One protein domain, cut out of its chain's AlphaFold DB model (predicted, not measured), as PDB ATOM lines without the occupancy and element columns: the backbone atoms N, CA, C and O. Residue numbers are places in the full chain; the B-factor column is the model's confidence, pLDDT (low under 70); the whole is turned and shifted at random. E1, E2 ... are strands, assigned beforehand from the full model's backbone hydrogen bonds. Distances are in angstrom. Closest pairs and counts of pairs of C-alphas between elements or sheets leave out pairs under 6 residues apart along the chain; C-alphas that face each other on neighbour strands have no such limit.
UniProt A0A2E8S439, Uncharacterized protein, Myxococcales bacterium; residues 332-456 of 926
ATOM      1  N   ASN A 332     159.069 138.910 104.594       78.12
ATOM      2  CA  ASN A 332     158.973 137.989 103.452       78.12
ATOM      3  C   ASN A 332     159.922 138.371 102.290       78.12
ATOM      4  O   ASN A 332     159.617 138.153 101.109       78.12
ATOM      5  N   ASP A 333     161.069 138.933 102.676       86.12
ATOM      6  CA  ASP A 333     162.100 139.546 101.849       86.12
ATOM      7  C   ASP A 333     162.594 138.609 100.763       86.12
ATOM      8  O   ASP A 333     162.723 137.389 100.934       86.12
ATOM      9  N   ARG A 334     162.870 139.194  99.601       91.81
ATOM     10  CA  ARG A 334     163.233 138.423  98.424       91.81
ATOM     11  C   ARG A 334     164.194 139.158  97.520       91.81
ATOM     12  O   ARG A 334     164.232 140.379  97.461       91.81
ATOM     13  N   CYS A 335     164.936 138.365  96.760       93.25
ATOM     14  CA  CYS A 335     165.776 138.881  95.692       93.25
ATOM     15  C   CYS A 335     164.920 139.560  94.615       93.25
ATOM     16  O   CYS A 335     164.124 138.877  93.958       93.25
ATOM     17  N   GLN A 336     165.101 140.867  94.428       90.31
ATOM     18  CA  GLN A 336     164.421 141.684  93.422       90.31
ATOM     19  C   GLN A 336     165.435 142.447  92.557       90.31
ATOM     20  O   GLN A 336     166.535 142.772  93.003       90.31
ATOM     21  N   TRP A 337     165.069 142.714  91.301       86.31
ATOM     22  CA  TRP A 337     165.862 143.572  90.421       86.31
ATOM     23  C   TRP A 337     165.647 145.033  90.813       86.31
ATOM     24  O   TRP A 337     164.532 145.541  90.681       86.31
ATOM     25  N   THR A 338     166.707 145.716  91.231       83.12
ATOM     26  CA  THR A 338     166.679 147.166  91.421       83.12
ATOM     27  C   THR A 338     166.743 147.848  90.059       83.12
ATOM     28  O   THR A 338     167.653 147.604  89.260       83.12
ATOM     29  N   VAL A 339     165.740 148.684  89.787       75.31
ATOM     30  CA  VAL A 339     165.583 149.441  88.540       75.31
ATOM     31  C   VAL A 339     165.691 150.928  88.849       75.31
ATOM     32  O   VAL A 339     164.973 151.424  89.717       75.31
ATOM     33  N   VAL A 340     166.560 151.631  88.127       68.69
ATOM     34  CA  VAL A 340     166.755 153.085  88.231       68.69
ATOM     35  C   VAL A 340     166.640 153.670  86.826       68.69
ATOM     36  O   VAL A 340     167.183 153.106  85.880       68.69
ATOM     37  N   ASP A 341     165.832 154.721  86.670       73.00
ATOM     38  CA  ASP A 341     165.520 155.412  85.402       73.00
ATOM     39  C   ASP A 341     165.053 154.531  84.215       73.00
ATOM     40  O   ASP A 341     164.899 154.998  83.087       73.00
ATOM     41  N   GLY A 342     164.716 153.266  84.490       72.69
ATOM     42  CA  GLY A 342     164.205 152.281  83.532       72.69
ATOM     43  C   GLY A 342     165.153 151.111  83.256       72.69
ATOM     44  O   GLY A 342     164.694 150.092  82.735       72.69
ATOM     45  N   ASP A 343     166.425 151.212  83.650       70.31
ATOM     46  CA  ASP A 343     167.431 150.165  83.465       70.31
ATOM     47  C   ASP A 343     167.638 149.316  84.732       70.31
ATOM     48  O   ASP A 343     167.508 149.777  85.868       70.31
ATOM     49  N   ILE A 344     167.919 148.025  84.526       76.94
ATOM     50  CA  ILE A 344     168.097 147.021  85.586       76.94
ATOM     51  C   ILE A 344     169.565 147.019  86.024       76.94
ATOM     52  O   ILE A 344     170.431 146.628  85.242       76.94
ATOM     53  N   MET A 345     169.831 147.411  87.272       76.00
ATOM     54  CA  MET A 345     171.192 147.669  87.765       76.00
ATOM     55  C   MET A 345     171.798 146.499  88.555       76.00
ATOM     56  O   MET A 345     172.961 146.157  88.345       76.00
ATOM     57  N   SER A 346     171.029 145.881  89.454       88.25
ATOM     58  CA  SER A 346     171.530 144.909  90.442       88.25
ATOM     59  C   SER A 346     170.425 143.967  90.930       88.25
ATOM     60  O   SER A 346     169.249 144.343  90.975       88.25
ATOM     61  N   CYS A 347     170.782 142.737  91.316       89.75
ATOM     62  CA  CYS A 347     169.901 141.869  92.099       89.75
ATOM     63  C   CYS A 347     170.175 142.049  93.599       89.75
ATOM     64  O   CYS A 347     171.225 141.660  94.110       89.75
ATOM     65  N   GLU A 348     169.211 142.619  94.317       91.19
ATOM     66  CA  GLU A 348     169.333 142.966  95.737       91.19
ATOM     67  C   GLU A 348     168.328 142.171  96.572       91.19
ATOM     68  O   GLU A 348     167.259 141.796  96.086       91.19
ATOM     69  N   CYS A 349     168.656 141.906  97.839       89.56
ATOM     70  CA  CYS A 349     167.618 141.532  98.792       89.56
ATOM     71  C   CYS A 349     166.803 142.784  99.106       89.56
ATOM     72  O   CYS A 349     167.384 143.805  99.470       89.56
ATOM     73  N   ARG A 350     165.483 142.705  98.943       83.94
ATOM     74  CA  ARG A 350     164.556 143.721  99.435       83.94
ATOM     75  C   ARG A 350     163.399 143.040 100.135       83.94
ATOM     76  O   ARG A 350     162.735 142.169  99.555       83.94
ATOM     77  N   GLY A 351     163.149 143.474 101.357       78.19
ATOM     78  CA  GLY A 351     161.867 143.345 102.002       78.19
ATOM     79  C   GLY A 351     160.776 143.946 101.131       78.19
ATOM     80  O   GLY A 351     160.966 144.969 100.471       78.19
ATOM     81  N   GLU A 352     159.619 143.297 101.115       69.75
ATOM     82  CA  GLU A 352     158.407 144.045 100.819       69.75
ATOM     83  C   GLU A 352     158.020 144.740 102.123       69.75
ATOM     84  O   GLU A 352     157.703 144.087 103.121       69.75
ATOM     85  N   GLU A 353     158.076 146.073 102.113       52.69
ATOM     86  CA  GLU A 353     157.278 146.874 103.034       52.69
ATOM     87  C   GLU A 353     155.834 146.349 102.940       52.69
ATOM     88  O   GLU A 353     155.331 146.165 101.823       52.69
ATOM     89  N   PRO A 354     155.188 145.987 104.062       50.44
ATOM     90  CA  PRO A 354     153.939 145.243 104.013       50.44
ATOM     91  C   PRO A 354     152.815 146.133 103.476       50.44
ATOM     92  O   PRO A 354     152.189 146.856 104.250       50.44
ATOM     93  N   GLU A 355     152.554 146.053 102.160       49.97
ATOM     94  CA  GLU A 355     151.486 146.802 101.486       49.97
ATOM     95  C   GLU A 355     150.211 146.753 102.347       49.97
ATOM     96  O   GLU A 355     149.715 145.650 102.630       49.97
ATOM     97  N   PRO A 356     149.669 147.907 102.788       51.72
ATOM     98  CA  PRO A 356     148.480 147.925 103.625       51.72
ATOM     99  C   PRO A 356     147.357 147.256 102.837       51.72
ATOM    100  O   PRO A 356     146.956 147.752 101.787       51.72
ATOM    101  N   ILE A 357     146.916 146.080 103.307       55.28
ATOM    102  CA  ILE A 357     146.172 145.095 102.504       55.28
ATOM    103  C   ILE A 357     144.829 145.685 102.057       55.28
ATOM    104  O   ILE A 357     143.812 145.495 102.728       55.28
ATOM    105  N   GLN A 358     144.813 146.395 100.922       58.47
ATOM    106  CA  GLN A 358     143.650 147.164 100.495       58.47
ATOM    107  C   GLN A 358     142.492 146.203 100.188       58.47
ATOM    108  O   GLN A 358     142.523 145.489  99.177       58.47
ATOM    109  N   PRO A 359     141.422 146.180 101.010       74.00
ATOM    110  CA  PRO A 359     140.415 145.116 100.996       74.00
ATOM    111  C   PRO A 359     139.393 145.281  99.856       74.00
ATOM    112  O   PRO A 359     138.278 144.752  99.916       74.00
ATOM    113  N   CYS A 360     139.776 146.033  98.822       82.31
ATOM    114  CA  CYS A 360     138.956 146.438  97.693       82.31
ATOM    115  C   CYS A 360     139.499 145.981  96.343       82.31
ATOM    116  O   CYS A 360     138.705 145.882  95.423       82.31
ATOM    117  N   GLY A 361     140.794 145.670  96.195       79.38
ATOM    118  CA  GLY A 361     141.324 145.243  94.896       79.38
ATOM    119  C   GLY A 361     140.605 143.995  94.360       79.38
ATOM    120  O   GLY A 361     140.249 143.107  95.137       79.38
ATOM    121  N   ASP A 362     140.423 143.896  93.037       77.12
ATOM    122  CA  ASP A 362     139.617 142.851  92.368       77.12
ATOM    123  C   ASP A 362     139.978 141.401  92.764       77.12
ATOM    124  O   ASP A 362     139.155 140.495  92.655       77.12
ATOM    125  N   ILE A 363     141.207 141.166  93.233       76.88
ATOM    126  CA  ILE A 363     141.694 139.864  93.717       76.88
ATOM    127  C   ILE A 363     141.104 139.514  95.096       76.88
ATOM    128  O   ILE A 363     140.767 138.356  95.351       76.88
ATOM    129  N   PHE A 364     140.963 140.505  95.978       75.19
ATOM    130  CA  PHE A 364     140.499 140.348  97.359       75.19
ATOM    131  C   PHE A 364     138.990 140.594  97.505       75.19
ATOM    132  O   PHE A 364     138.343 139.974  98.352       75.19
ATOM    133  N   ASN A 365     138.409 141.442  96.648       80.62
ATOM    134  CA  ASN A 365     136.988 141.791  96.657       80.62
ATOM    135  C   ASN A 365     136.353 141.754  95.244       80.62
ATOM    136  O   ASN A 365     135.797 142.753  94.790       80.62
ATOM    137  N   PRO A 366     136.365 140.600  94.542       80.44
ATOM    138  CA  PRO A 366     135.875 140.466  93.157       80.44
ATOM    139  C   PRO A 366     134.369 140.719  92.958       80.44
ATOM    140  O   PRO A 366     133.895 140.763  91.826       80.44
ATOM    141  N   GLU A 367     133.592 140.840  94.038       85.69
ATOM    142  CA  GLU A 367     132.168 141.217  93.996       85.69
ATOM    143  C   GLU A 367     131.936 142.687  94.403       85.69
ATOM    144  O   GLU A 367     130.786 143.109  94.504       85.69
ATOM    145  N   CYS A 368     133.014 143.439  94.663       85.25
ATOM    146  CA  CYS A 368     133.054 144.818  95.147       85.25
ATOM    147  C   CYS A 368     131.998 145.150  96.210       85.25
ATOM    148  O   CYS A 368     131.152 146.034  96.058       85.25
ATOM    149  N   LYS A 369     132.025 144.392  97.308       86.75
ATOM    150  CA  LYS A 369     131.198 144.683  98.485       86.75
ATOM    151  C   LYS A 369     131.792 145.882  99.222       86.75
ATOM    152  O   LYS A 369     133.011 145.885  99.390       86.75
ATOM    153  N   PRO A 370     130.979 146.836  99.711       81.62
ATOM    154  CA  PRO A 370     131.466 147.980 100.475       81.62
ATOM    155  C   PRO A 370     131.950 147.520 101.858       81.62
ATOM    156  O   PRO A 370     131.217 147.549 102.845       81.62
ATOM    157  N   ASN A 371     133.189 147.039 101.895       82.75
ATOM    158  CA  ASN A 371     133.980 146.872 103.104       82.75
ATOM    159  C   ASN A 371     134.656 148.215 103.406       82.75
ATOM    160  O   ASN A 371     134.958 148.956 102.468       82.75
ATOM    161  N   ALA A 372     134.918 148.493 104.683       82.31
ATOM    162  CA  ALA A 372     135.778 149.607 105.070       82.31
ATOM    163  C   ALA A 372     137.200 149.398 104.531       82.31
ATOM    164  O   ALA A 372     137.678 148.260 104.460       82.31
ATOM    165  N   CYS A 373     137.848 150.490 104.156       87.00
ATOM    166  CA  CYS A 373     139.216 150.542 103.660       87.00
ATOM    167  C   CYS A 373     139.844 151.892 104.041       87.00
ATOM    168  O   CYS A 373     139.326 152.576 104.917       87.00
ATOM    169  N   ASP A 374     140.962 152.223 103.408       83.56
ATOM    170  CA  ASP A 374     141.658 153.506 103.483       83.56
ATOM    171  C   ASP A 374     142.179 153.772 102.059       83.56
ATOM    172  O   ASP A 374     142.786 152.868 101.460       83.56
ATOM    173  N   ASP A 375     141.833 154.913 101.455       83.50
ATOM    174  CA  ASP A 375     142.254 155.265 100.093       83.50
ATOM    175  C   ASP A 375     143.566 156.065 100.027       83.50
ATOM    176  O   ASP A 375     144.130 156.203  98.933       83.50
ATOM    177  N   GLY A 376     144.096 156.459 101.193       80.94
ATOM    178  CA  GLY A 376     145.341 157.200 101.384       80.94
ATOM    179  C   GLY A 376     145.184 158.722 101.454       80.94
ATOM    180  O   GLY A 376     146.191 159.415 101.610       80.94
ATOM    181  N   ASN A 377     143.970 159.263 101.323       77.69
ATOM    182  CA  ASN A 377     143.710 160.698 101.413       77.69
ATOM    183  C   ASN A 377     143.252 161.109 102.832       77.69
ATOM    184  O   ASN A 377     142.147 160.749 103.237       77.69
ATOM    185  N   PRO A 378     144.026 161.914 103.590       73.81
ATOM    186  CA  PRO A 378     143.627 162.353 104.933       73.81
ATOM    187  C   PRO A 378     142.405 163.288 104.940       73.81
ATOM    188  O   PRO A 378     141.830 163.526 105.999       73.81
ATOM    189  N   ASN A 379     141.998 163.805 103.773       72.88
ATOM    190  CA  ASN A 379     140.878 164.733 103.621       72.88
ATOM    191  C   ASN A 379     139.557 164.040 103.227       72.88
ATOM    192  O   ASN A 379     138.598 164.726 102.887       72.88
ATOM    193  N   THR A 380     139.481 162.704 103.228       77.44
ATOM    194  CA  THR A 380     138.242 161.955 102.945       77.44
ATOM    195  C   THR A 380     137.776 161.141 104.147       77.44
ATOM    196  O   THR A 380     138.553 160.816 105.042       77.44
ATOM    197  N   VAL A 381     136.481 160.813 104.183       76.12
ATOM    198  CA  VAL A 381     135.869 160.031 105.263       76.12
ATOM    199  C   VAL A 381     134.952 158.929 104.730       76.12
ATOM    200  O   VAL A 381     134.407 158.994 103.629       76.12
ATOM    201  N   GLY A 382     134.732 157.894 105.544       83.62
ATOM    202  CA  GLY A 382     133.796 156.807 105.219       83.62
ATOM    203  C   GLY A 382     134.306 155.791 104.187       83.62
ATOM    204  O   GLY A 382     133.511 154.978 103.704       83.62
ATOM    205  N   ASP A 383     135.607 155.834 103.891       87.19
ATOM    206  CA  ASP A 383     136.386 155.002 102.975       87.19
ATOM    207  C   ASP A 383     135.874 153.576 102.801       87.19
ATOM    208  O   ASP A 383     135.880 152.732 103.708       87.19
ATOM    209  N   ARG A 384     135.413 153.305 101.576       89.94
ATOM    210  CA  ARG A 384     134.751 152.053 101.223       89.94
ATOM    211  C   ARG A 384     135.092 151.578  99.822       89.94
ATOM    212  O   ARG A 384     135.365 152.353  98.910       89.94
ATOM    213  N   CYS A 385     135.021 150.265  99.637       90.69
ATOM    214  CA  CYS A 385     135.203 149.665  98.322       90.69
ATOM    215  C   CYS A 385     134.050 150.038  97.377       90.69
ATOM    216  O   CYS A 385     132.897 149.675  97.633       90.69
ATOM    217  N   VAL A 386     134.369 150.712  96.270       89.50
ATOM    218  CA  VAL A 386     133.415 151.136  95.236       89.50
ATOM    219  C   VAL A 386     133.829 150.653  93.848       89.50
ATOM    220  O   VAL A 386     135.008 150.445  93.554       89.50
ATOM    221  N   VAL A 387     132.836 150.484  92.970       88.94
ATOM    222  CA  VAL A 387     133.055 150.111  91.569       88.94
ATOM    223  C   VAL A 387     133.345 151.362  90.744       88.94
ATOM    224  O   VAL A 387     132.449 152.172  90.507       88.94
ATOM    225  N   VAL A 388     134.575 151.474  90.251       84.50
ATOM    226  CA  VAL A 388     135.016 152.516  89.320       84.50
ATOM    227  C   VAL A 388     135.204 151.950  87.913       84.50
ATOM    228  O   VAL A 388     135.676 150.831  87.713       84.50
ATOM    229  N   PHE A 389     134.832 152.744  86.911       81.75
ATOM    230  CA  PHE A 389     135.048 152.438  85.497       81.75
ATOM    231  C   PHE A 389     136.163 153.345  84.980       81.75
ATOM    232  O   PHE A 389     136.009 154.567  84.966       81.75
ATOM    233  N   ALA A 390     137.291 152.767  84.565       75.06
ATOM    234  CA  ALA A 390     138.381 153.554  83.997       75.06
ATOM    235  C   ALA A 390     137.941 154.160  82.645       75.06
ATOM    236  O   ALA A 390     137.328 153.457  81.841       75.06
ATOM    237  N   PRO A 391     138.289 155.421  82.320       66.12
ATOM    238  CA  PRO A 391     137.775 156.126  81.134       66.12
ATOM    239  C   PRO A 391     138.200 155.523  79.778       66.12
ATOM    240  O   PRO A 391     137.798 156.012  78.724       66.12
ATOM    241  N   THR A 392     139.016 154.467  79.793       70.25
ATOM    242  CA  THR A 392     139.504 153.715  78.628       70.25
ATOM    243  C   THR A 392     139.142 152.220  78.663       70.25
ATOM    244  O   THR A 392     139.565 151.484  77.772       70.25
ATOM    245  N   SER A 393     138.363 151.756  79.652       70.69
ATOM    246  CA  SER A 393     138.002 150.342  79.839       70.69
ATOM    247  C   SER A 393     136.540 150.168  80.263       70.69
ATOM    248  O   SER A 393     136.128 150.646  81.314       70.69
ATOM    249  N   ASP A 394     135.772 149.388  79.494       77.12
ATOM    250  CA  ASP A 394     134.406 148.965  79.859       77.12
ATOM    251  C   ASP A 394     134.379 147.930  81.014       77.12
ATOM    252  O   ASP A 394     133.310 147.449  81.396       77.12
ATOM    253  N   ILE A 395     135.545 147.533  81.544       75.94
ATOM    254  CA  ILE A 395     135.659 146.589  82.661       75.94
ATOM    255  C   ILE A 395     135.581 147.376  83.983       75.94
ATOM    256  O   ILE A 395     136.433 148.237  84.210       75.94
ATOM    257  N   PRO A 396     134.591 147.100  84.855       80.38
ATOM    258  CA  PRO A 396     134.561 147.660  86.200       80.38
ATOM    259  C   PRO A 396     135.712 147.107  87.041       80.38
ATOM    260  O   PRO A 396     135.931 145.895  87.058       80.38
ATOM    261  N   HIS A 397     136.371 147.993  87.780       84.06
ATOM    262  CA  HIS A 397     137.380 147.665  88.781       84.06
ATOM    263  C   HIS A 397     136.901 148.122  90.158       84.06
ATOM    264  O   HIS A 397     136.208 149.133  90.281       84.06
ATOM    265  N   CYS A 398     137.259 147.384  91.199       86.62
ATOM    266  CA  CYS A 398     136.980 147.762  92.575       86.62
ATOM    267  C   CYS A 398     138.195 148.483  93.183       86.62
ATOM    268  O   CYS A 398     139.316 147.975  93.141       86.62
ATOM    269  N   LYS A 399     137.979 149.684  93.736       88.81
ATOM    270  CA  LYS A 399     139.004 150.492  94.426       88.81
ATOM    271  C   LYS A 399     138.459 150.946  95.780       88.81
ATOM    272  O   LYS A 399     137.243 151.047  95.946       88.81
ATOM    273  N   CYS A 400     139.341 151.230  96.737       87.75
ATOM    274  CA  CYS A 400     138.961 152.085  97.855       87.75
ATOM    275  C   CYS A 400     138.722 153.519  97.359       87.75
ATOM    276  O   CYS A 400     139.462 154.012  96.495       87.75
ATOM    277  N   HIS A 401     137.679 154.144  97.894       86.69
ATOM    278  CA  HIS A 401     137.384 155.556  97.719       86.69
ATOM    279  C   HIS A 401     136.766 156.082  99.017       86.69
ATOM    280  O   HIS A 401     135.750 155.543  99.476       86.69
ATOM    281  N   GLY A 402     137.384 157.103  99.599       80.88
ATOM    282  CA  GLY A 402     136.758 157.946 100.607       80.88
ATOM    283  C   GLY A 402     135.766 158.914  99.974       80.88
ATOM    284  O   GLY A 402     135.927 159.324  98.823       80.88
ATOM    285  N   GLU A 403     134.718 159.269 100.711       78.62
ATOM    286  CA  GLU A 403     133.864 160.387 100.324       78.62
ATOM    287  C   GLU A 403     134.532 161.653 100.872       78.62
ATOM    288  O   GLU A 403     134.746 161.791 102.075       78.62
ATOM    289  N   GLU A 404     134.951 162.543  99.965       66.81
ATOM    290  CA  GLU A 404     135.355 163.905 100.325       66.81
ATOM    291  C   GLU A 404     134.164 164.512 101.075       66.81
ATOM    292  O   GLU A 404     133.044 164.438 100.552       66.81
ATOM    293  N   PRO A 405     134.340 164.994 102.319       56.50
ATOM    294  CA  PRO A 405     133.226 165.507 103.087       56.50
ATOM    295  C   PRO A 405     132.692 166.725 102.341       56.50
ATOM    296  O   PRO A 405     133.348 167.765 102.301       56.50
ATOM    297  N   GLU A 406     131.506 166.596 101.732       55.00
ATOM    298  CA  GLU A 406     130.769 167.778 101.297       55.00
ATOM    299  C   GLU A 406     130.659 168.678 102.536       55.00
ATOM    300  O   GLU A 406     130.193 168.196 103.577       55.00
ATOM    301  N   PRO A 407     131.113 169.943 102.476       51.50
ATOM    302  CA  PRO A 407     130.923 170.867 103.577       51.50
ATOM    303  C   PRO A 407     129.427 171.194 103.641       51.50
ATOM    304  O   PRO A 407     128.961 172.177 103.064       51.50
ATOM    305  N   GLU A 408     128.666 170.328 104.321       54.09
ATOM    306  CA  GLU A 408     127.274 170.533 104.726       54.09
ATOM    307  C   GLU A 408     127.231 171.657 105.773       54.09
ATOM    308  O   GLU A 408     126.863 171.443 106.928       54.09
ATOM    309  N   THR A 409     127.630 172.871 105.385       58.59
ATOM    310  CA  THR A 409     127.501 174.055 106.227       58.59
ATOM    311  C   THR A 409     126.004 174.258 106.494       58.59
ATOM    312  O   THR A 409     125.233 174.504 105.557       58.59
ATOM    313  N   PRO A 410     125.524 174.163 107.752       72.56
ATOM    314  CA  PRO A 410     124.091 174.218 108.066       72.56
ATOM    315  C   PRO A 410     123.498 175.637 107.943       72.56
ATOM    316  O   PRO A 410     122.441 175.939 108.504       72.56
ATOM    317  N   CYS A 411     124.185 176.506 107.202       81.81
ATOM    318  CA  CYS A 411     123.922 177.916 106.996       81.81
ATOM    319  C   CYS A 411     123.278 178.170 105.610       81.81
ATOM    320  O   CYS A 411     122.282 178.883 105.537       81.81
ATOM    321  N   GLY A 412     123.739 177.518 104.531       78.25
ATOM    322  CA  GLY A 412     123.290 177.820 103.158       78.25
ATOM    323  C   GLY A 412     121.798 177.558 102.865       78.25
ATOM    324  O   GLY A 412     121.171 176.680 103.474       78.25
ATOM    325  N   GLU A 413     121.232 178.270 101.871       75.62
ATOM    326  CA  GLU A 413     119.784 178.284 101.531       75.62
ATOM    327  C   GLU A 413     119.110 176.897 101.469       75.62
ATOM    328  O   GLU A 413     117.923 176.757 101.767       75.62
ATOM    329  N   LEU A 414     119.838 175.864 101.037       75.62
ATOM    330  CA  LEU A 414     119.297 174.520 100.804       75.62
ATOM    331  C   LEU A 414     118.985 173.771 102.114       75.62
ATOM    332  O   LEU A 414     118.076 172.936 102.141       75.62
ATOM    333  N   PHE A 415     119.692 174.104 103.198       74.50
ATOM    334  CA  PHE A 415     119.546 173.489 104.520       74.50
ATOM    335  C   PHE A 415     118.913 174.438 105.548       74.50
ATOM    336  O   PHE A 415     118.143 173.983 106.398       74.50
ATOM    337  N   ASN A 416     119.149 175.750 105.436       80.12
ATOM    338  CA  ASN A 416     118.623 176.765 106.355       80.12
ATOM    339  C   ASN A 416     118.038 177.994 105.615       80.12
ATOM    340  O   ASN A 416     118.503 179.118 105.794       80.12
ATOM    341  N   PRO A 417     116.953 177.824 104.829       80.69
ATOM    342  CA  PRO A 417     116.342 178.884 104.005       80.69
ATOM    343  C   PRO A 417     115.705 180.052 104.784       80.69
ATOM    344  O   PRO A 417     115.138 180.960 104.179       80.69
ATOM    345  N   GLU A 418     115.733 180.021 106.117       86.38
ATOM    346  CA  GLU A 418     115.286 181.117 106.987       86.38
ATOM    347  C   GLU A 418     116.458 181.777 107.746       86.38
ATOM    348  O   GLU A 418     116.222 182.706 108.515       86.38
ATOM    349  N   CYS A 419     117.701 181.318 107.525       86.25
ATOM    350  CA  CYS A 419     118.931 181.757 108.193       86.25
ATOM    351  C   CYS A 419     118.788 181.865 109.723       86.25
ATOM    352  O   CYS A 419     119.066 182.890 110.345       86.25
ATOM    353  N   ASN A 420     118.291 180.792 110.344       87.38
ATOM    354  CA  ASN A 420     118.287 180.671 111.801       87.38
ATOM    355  C   ASN A 420     119.736 180.490 112.285       87.38
ATOM    356  O   ASN A 420     120.442 179.711 111.651       87.38
ATOM    357  N   PRO A 421     120.174 181.111 113.395       85.12
ATOM    358  CA  PRO A 421     121.539 180.972 113.899       85.12
ATOM    359  C   PRO A 421     121.739 179.592 114.548       85.12
ATOM    360  O   PRO A 421     121.687 179.443 115.769       85.12
ATOM    361  N   ASN A 422     121.898 178.571 113.707       86.19
ATOM    362  CA  ASN A 422     122.417 177.267 114.100       86.19
ATOM    363  C   ASN A 422     123.942 177.370 114.199       86.19
ATOM    364  O   ASN A 422     124.539 178.180 113.495       86.19
ATOM    365  N   GLU A 423     124.548 176.520 115.021       84.06
ATOM    366  CA  GLU A 423     126.001 176.326 115.053       84.06
ATOM    367  C   GLU A 423     126.475 175.833 113.670       84.06
ATOM    368  O   GLU A 423     125.924 174.867 113.131       84.06
ATOM    369  N   CYS A 424     127.455 176.526 113.093       87.94
ATOM    370  CA  CYS A 424     128.211 176.124 111.903       87.94
ATOM    371  C   CYS A 424     129.710 176.037 112.303       87.94
ATOM    372  O   CYS A 424     130.030 176.033 113.489       87.94
ATOM    373  N   ASP A 425     130.602 175.956 111.320       85.38
ATOM    374  CA  ASP A 425     132.061 176.102 111.417       85.38
ATOM    375  C   ASP A 425     132.460 176.822 110.111       85.38
ATOM    376  O   ASP A 425     132.019 176.376 109.040       85.38
ATOM    377  N   ASP A 426     133.125 177.986 110.164       84.44
ATOM    378  CA  ASP A 426     133.571 178.706 108.952       84.44
ATOM    379  C   ASP A 426     134.956 178.272 108.443       84.44
ATOM    380  O   ASP A 426     135.311 178.567 107.297       84.44
ATOM    381  N   GLY A 427     135.682 177.477 109.235       81.25
ATOM    382  CA  GLY A 427     137.012 176.973 108.923       81.25
ATOM    383  C   GLY A 427     138.162 177.935 109.228       81.25
ATOM    384  O   GLY A 427     139.306 177.583 108.927       81.25
ATOM    385  N   ASP A 428     137.907 179.110 109.813       79.00
ATOM    386  CA  ASP A 428     138.956 180.020 110.270       79.00
ATOM    387  C   ASP A 428     139.339 179.729 111.740       79.00
ATOM    388  O   ASP A 428     138.544 179.937 112.654       79.00
ATOM    389  N   PRO A 429     140.576 179.281 112.036       75.06
ATOM    390  CA  PRO A 429     140.998 178.994 113.408       75.06
ATOM    391  C   PRO A 429     141.170 180.249 114.289       75.06
ATOM    392  O   PRO A 429     141.560 180.118 115.451       75.06
ATOM    393  N   SER A 430     140.935 181.454 113.753       73.44
ATOM    394  CA  SER A 430     140.961 182.729 114.480       73.44
ATOM    395  C   SER A 430     139.580 183.262 114.892       73.44
ATOM    396  O   SER A 430     139.500 184.347 115.474       73.44
ATOM    397  N   THR A 431     138.503 182.501 114.672       80.00
ATOM    398  CA  THR A 431     137.129 182.835 115.085       80.00
ATOM    399  C   THR A 431     136.581 181.848 116.135       80.00
ATOM    400  O   THR A 431     137.158 180.793 116.402       80.00
ATOM    401  N   VAL A 432     135.488 182.222 116.817       81.06
ATOM    402  CA  VAL A 432     134.715 181.353 117.730       81.06
ATOM    403  C   VAL A 432     133.215 181.676 117.732       81.06
ATOM    404  O   VAL A 432     132.795 182.819 117.547       81.06
ATOM    405  N   GLY A 433     132.376 180.698 118.088       85.81
ATOM    406  CA  GLY A 433     130.928 180.913 118.283       85.81
ATOM    407  C   GLY A 433     130.117 180.982 116.982       85.81
ATOM    408  O   GLY A 433     129.008 181.534 116.965       85.81
ATOM    409  N   ASP A 434     130.716 180.420 115.938       89.75
ATOM    410  CA  ASP A 434     130.288 180.159 114.571       89.75
ATOM    411  C   ASP A 434     128.817 179.816 114.420       89.75
ATOM    412  O   ASP A 434     128.280 178.872 115.012       89.75
ATOM    413  N   ARG A 435     128.148 180.602 113.581       91.06
ATOM    414  CA  ARG A 435     126.713 180.479 113.353       91.06
ATOM    415  C   ARG A 435     126.307 180.957 111.972       91.06
ATOM    416  O   ARG A 435     127.004 181.738 111.333       91.06
ATOM    417  N   CYS A 436     125.124 180.531 111.545       91.69
ATOM    418  CA  CYS A 436     124.495 181.075 110.345       91.69
ATOM    419  C   CYS A 436     124.146 182.559 110.543       91.69
ATOM    420  O   CYS A 436     123.350 182.877 111.435       91.69
ATOM    421  N   GLU A 437     124.653 183.448 109.688       90.88
ATOM    422  CA  GLU A 437     124.254 184.859 109.667       90.88
ATOM    423  C   GLU A 437     123.974 185.359 108.232       90.88
ATOM    424  O   GLU A 437     124.473 184.827 107.237       90.88
ATOM    425  N   LEU A 438     123.072 186.342 108.109       88.94
ATOM    426  CA  LEU A 438     122.606 186.868 106.822       88.94
ATOM    427  C   LEU A 438     123.625 187.848 106.247       88.94
ATOM    428  O   LEU A 438     123.767 188.961 106.758       88.94
ATOM    429  N   VAL A 439     124.258 187.484 105.133       85.12
ATOM    430  CA  VAL A 439     125.247 188.340 104.477       85.12
ATOM    431  C   VAL A 439     124.544 189.286 103.504       85.12
ATOM    432  O   VAL A 439     123.897 188.875 102.536       85.12
ATOM    433  N   TYR A 440     124.656 190.585 103.782       81.56
ATOM    434  CA  TYR A 440     124.098 191.657 102.959       81.56
ATOM    435  C   TYR A 440     125.148 192.134 101.954       81.56
ATOM    436  O   TYR A 440     126.216 192.612 102.337       81.56
ATOM    437  N   GLY A 441     124.824 192.064 100.663       75.81
ATOM    438  CA  GLY A 441     125.678 192.604  99.613       75.81
ATOM    439  C   GLY A 441     125.790 194.131  99.691       75.81
ATOM    440  O   GLY A 441     124.949 194.812 100.280       75.81
ATOM    441  N   LEU A 442     126.801 194.697  99.022       74.06
ATOM    442  CA  LEU A 442     127.081 196.146  99.011       74.06
ATOM    443  C   LEU A 442     125.906 197.023  98.524       74.06
ATOM    444  O   LEU A 442     125.863 198.216  98.827       74.06
ATOM    445  N   ASP A 443     124.954 196.440  97.791       76.56
ATOM    446  CA  ASP A 443     123.736 197.103  97.308       76.56
ATOM    447  C   ASP A 443     122.612 197.172  98.372       76.56
ATOM    448  O   ASP A 443     121.622 197.884  98.183       76.56
ATOM    449  N   GLY A 444     122.761 196.470  99.503       72.69
ATOM    450  CA  GLY A 444     121.797 196.394 100.610       72.69
ATOM    451  C   GLY A 444     120.753 195.274 100.498       72.69
ATOM    452  O   GLY A 444     119.946 195.110 101.414       72.69
ATOM    453  N   ASP A 445     120.770 194.504  99.410       74.62
ATOM    454  CA  ASP A 445     120.011 193.256  99.276       74.62
ATOM    455  C   ASP A 445     120.772 192.093  99.951       74.62
ATOM    456  O   ASP A 445     122.003 192.039  99.923       74.62
ATOM    457  N   ILE A 446     120.038 191.153 100.557       72.44
ATOM    458  CA  ILE A 446     120.594 189.904 101.111       72.44
ATOM    459  C   ILE A 446     121.125 189.054  99.951       72.44
ATOM    460  O   ILE A 446     120.401 188.850  98.973       72.44
ATOM    461  N   THR A 447     122.362 188.567 100.063       68.50
ATOM    462  CA  THR A 447     123.028 187.784  99.009       68.50
ATOM    463  C   THR A 447     123.093 186.286  99.292       68.50
ATOM    464  O   THR A 447     122.839 185.527  98.361       68.50
ATOM    465  N   ASP A 448     123.365 185.865 100.532       81.31
ATOM    466  CA  ASP A 448     123.282 184.459 100.972       81.31
ATOM    467  C   ASP A 448     123.183 184.376 102.518       81.31
ATOM    468  O   ASP A 448     123.156 185.404 103.207       81.31
ATOM    469  N   CYS A 449     123.107 183.160 103.062       87.50
ATOM    470  CA  CYS A 449     123.277 182.853 104.483       87.50
ATOM    471  C   CYS A 449     124.549 182.012 104.665       87.50
ATOM    472  O   CYS A 449     124.606 180.850 104.257       87.50
ATOM    473  N   GLU A 450     125.573 182.603 105.271       89.75
ATOM    474  CA  GLU A 450     126.917 182.022 105.373       89.75
ATOM    475  C   GLU A 450     127.208 181.627 106.832       89.75
ATOM    476  O   GLU A 450     126.459 181.999 107.743       89.75
ATOM    477  N   CYS A 451     128.263 180.840 107.071       89.19
ATOM    478  CA  CYS A 451     128.821 180.761 108.420       89.19
ATOM    479  C   CYS A 451     129.617 182.037 108.677       89.19
ATOM    480  O   CYS A 451     130.379 182.450 107.803       89.19
ATOM    481  N   GLN A 452     129.453 182.626 109.858       87.25
ATOM    482  CA  GLN A 452     130.412 183.576 110.403       87.25
ATOM    483  C   GLN A 452     130.654 183.234 111.876       87.25
ATOM    484  O   GLN A 452     129.727 183.240 112.696       87.25
ATOM    485  N   GLY A 453     131.903 182.916 112.199       85.12
ATOM    486  CA  GLY A 453     132.447 183.004 113.540       85.12
ATOM    487  C   GLY A 453     132.540 184.455 114.005       85.12
ATOM    488  O   GLY A 453     132.341 185.410 113.250       85.12
ATOM    489  N   GLN A 454     132.786 184.634 115.297       82.38
ATOM    490  CA  GLN A 454     133.140 185.927 115.864       82.38
ATOM    491  C   GLN A 454     134.649 185.937 116.101       82.38
ATOM    492  O   GLN A 454     135.142 185.048 116.792       82.38
ATOM    493  N   ASP A 455     135.351 186.932 115.552       73.75
ATOM    494  CA  ASP A 455     136.796 187.119 115.727       73.75
ATOM    495  C   ASP A 455     137.223 186.883 117.184       73.75
ATOM    496  O   ASP A 455     136.635 187.445 118.120       73.75
ATOM    497  N   ILE A 456     138.277 186.088 117.381       60.88
ATOM    498  CA  ILE A 456     138.976 186.011 118.661       60.88
ATOM    499  C   ILE A 456     139.768 187.316 118.821       60.88
ATOM    500  O   ILE A 456     140.970 187.378 118.560       60.88
TER     501      ILE A 456
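This is residues 332 to 456 of the 926 residues of an uncharacterized protein of Myxococcales bacterium (UniProt A0A2E8S439). Three separate two-stranded hairpins, E1 with E2, E3 with E4 and E5 with E6, are strung one after another along the printed part like beads on a thread, with E3 and E4 in the middle and no sheet shared between hairpins. Residues 353 to 358 and 404 to 409 form the thread between them, and later residues of each long link fold back beside the hairpin that follows. The printed part has 125 residues, with no named helix and six named strands in the order E1, E2, E3, E4, E5, E6, which make three antiparallel sheets of two strands each. The class is all strand, though under half of the residues, 56 of 125, are in named elements. The whole is extended, with a radius of gyration of the C-alphas of 24.3 A and spans of 72 by 36 by 26 A.

E1, residues 332 to 340, begins with C-alpha 332 at (158.973, 137.989, 103.452) and is 22.8 A long from first to last C-alpha. E2, residues 343 to 352, is 20.5 A long. E3, residues 381 to 389, begins with C-alpha 381 at (135.869, 160.031, 105.263) and is 21.2 A long. E4, residues 396 to 403, is 19.0 A long. E5, residues 431 to 440, is 19.9 A long. E6, residues 446 to 455, is 22.0 A long and ends with C-alpha 455 at (136.796, 187.119, 115.727). E2 bends by 84 degrees at residue 349, and E5 bends by 91 degrees at residue 434.

E1 and E2 are a hairpin, antiparallel at 154 degrees. The C-alphas of Asp 333 and Gly 351 face each other at 3.8 A, and N 336 and O 348 are within hydrogen-bond range at 2.9 A. E3 and E4 are a hairpin, antiparallel at 155 degrees. N 386 and O 399 are within hydrogen-bond range at 2.9 A, as are N 401 and O 384 at 3.1 A. E5 and E6 are a hairpin, antiparallel at 158 degrees, with N 432 and O 454 within hydrogen-bond range at 2.8 A. Each strand is apart from the strands of the other two hairpins, with no C-alpha within 8 A.

The outline is only just a rod, and the two C-alphas farthest apart, those of Cys 347 and Gly 444, are 73.2 A apart. The printed part has no cut. The link from E2 to E3, with 28 residues, and that from E4 to E5, with 27, are long. The mean pLDDT of the printed part is 78.7, and 17 residues are under 70, among them residues 352 to 358 and 404 to 409.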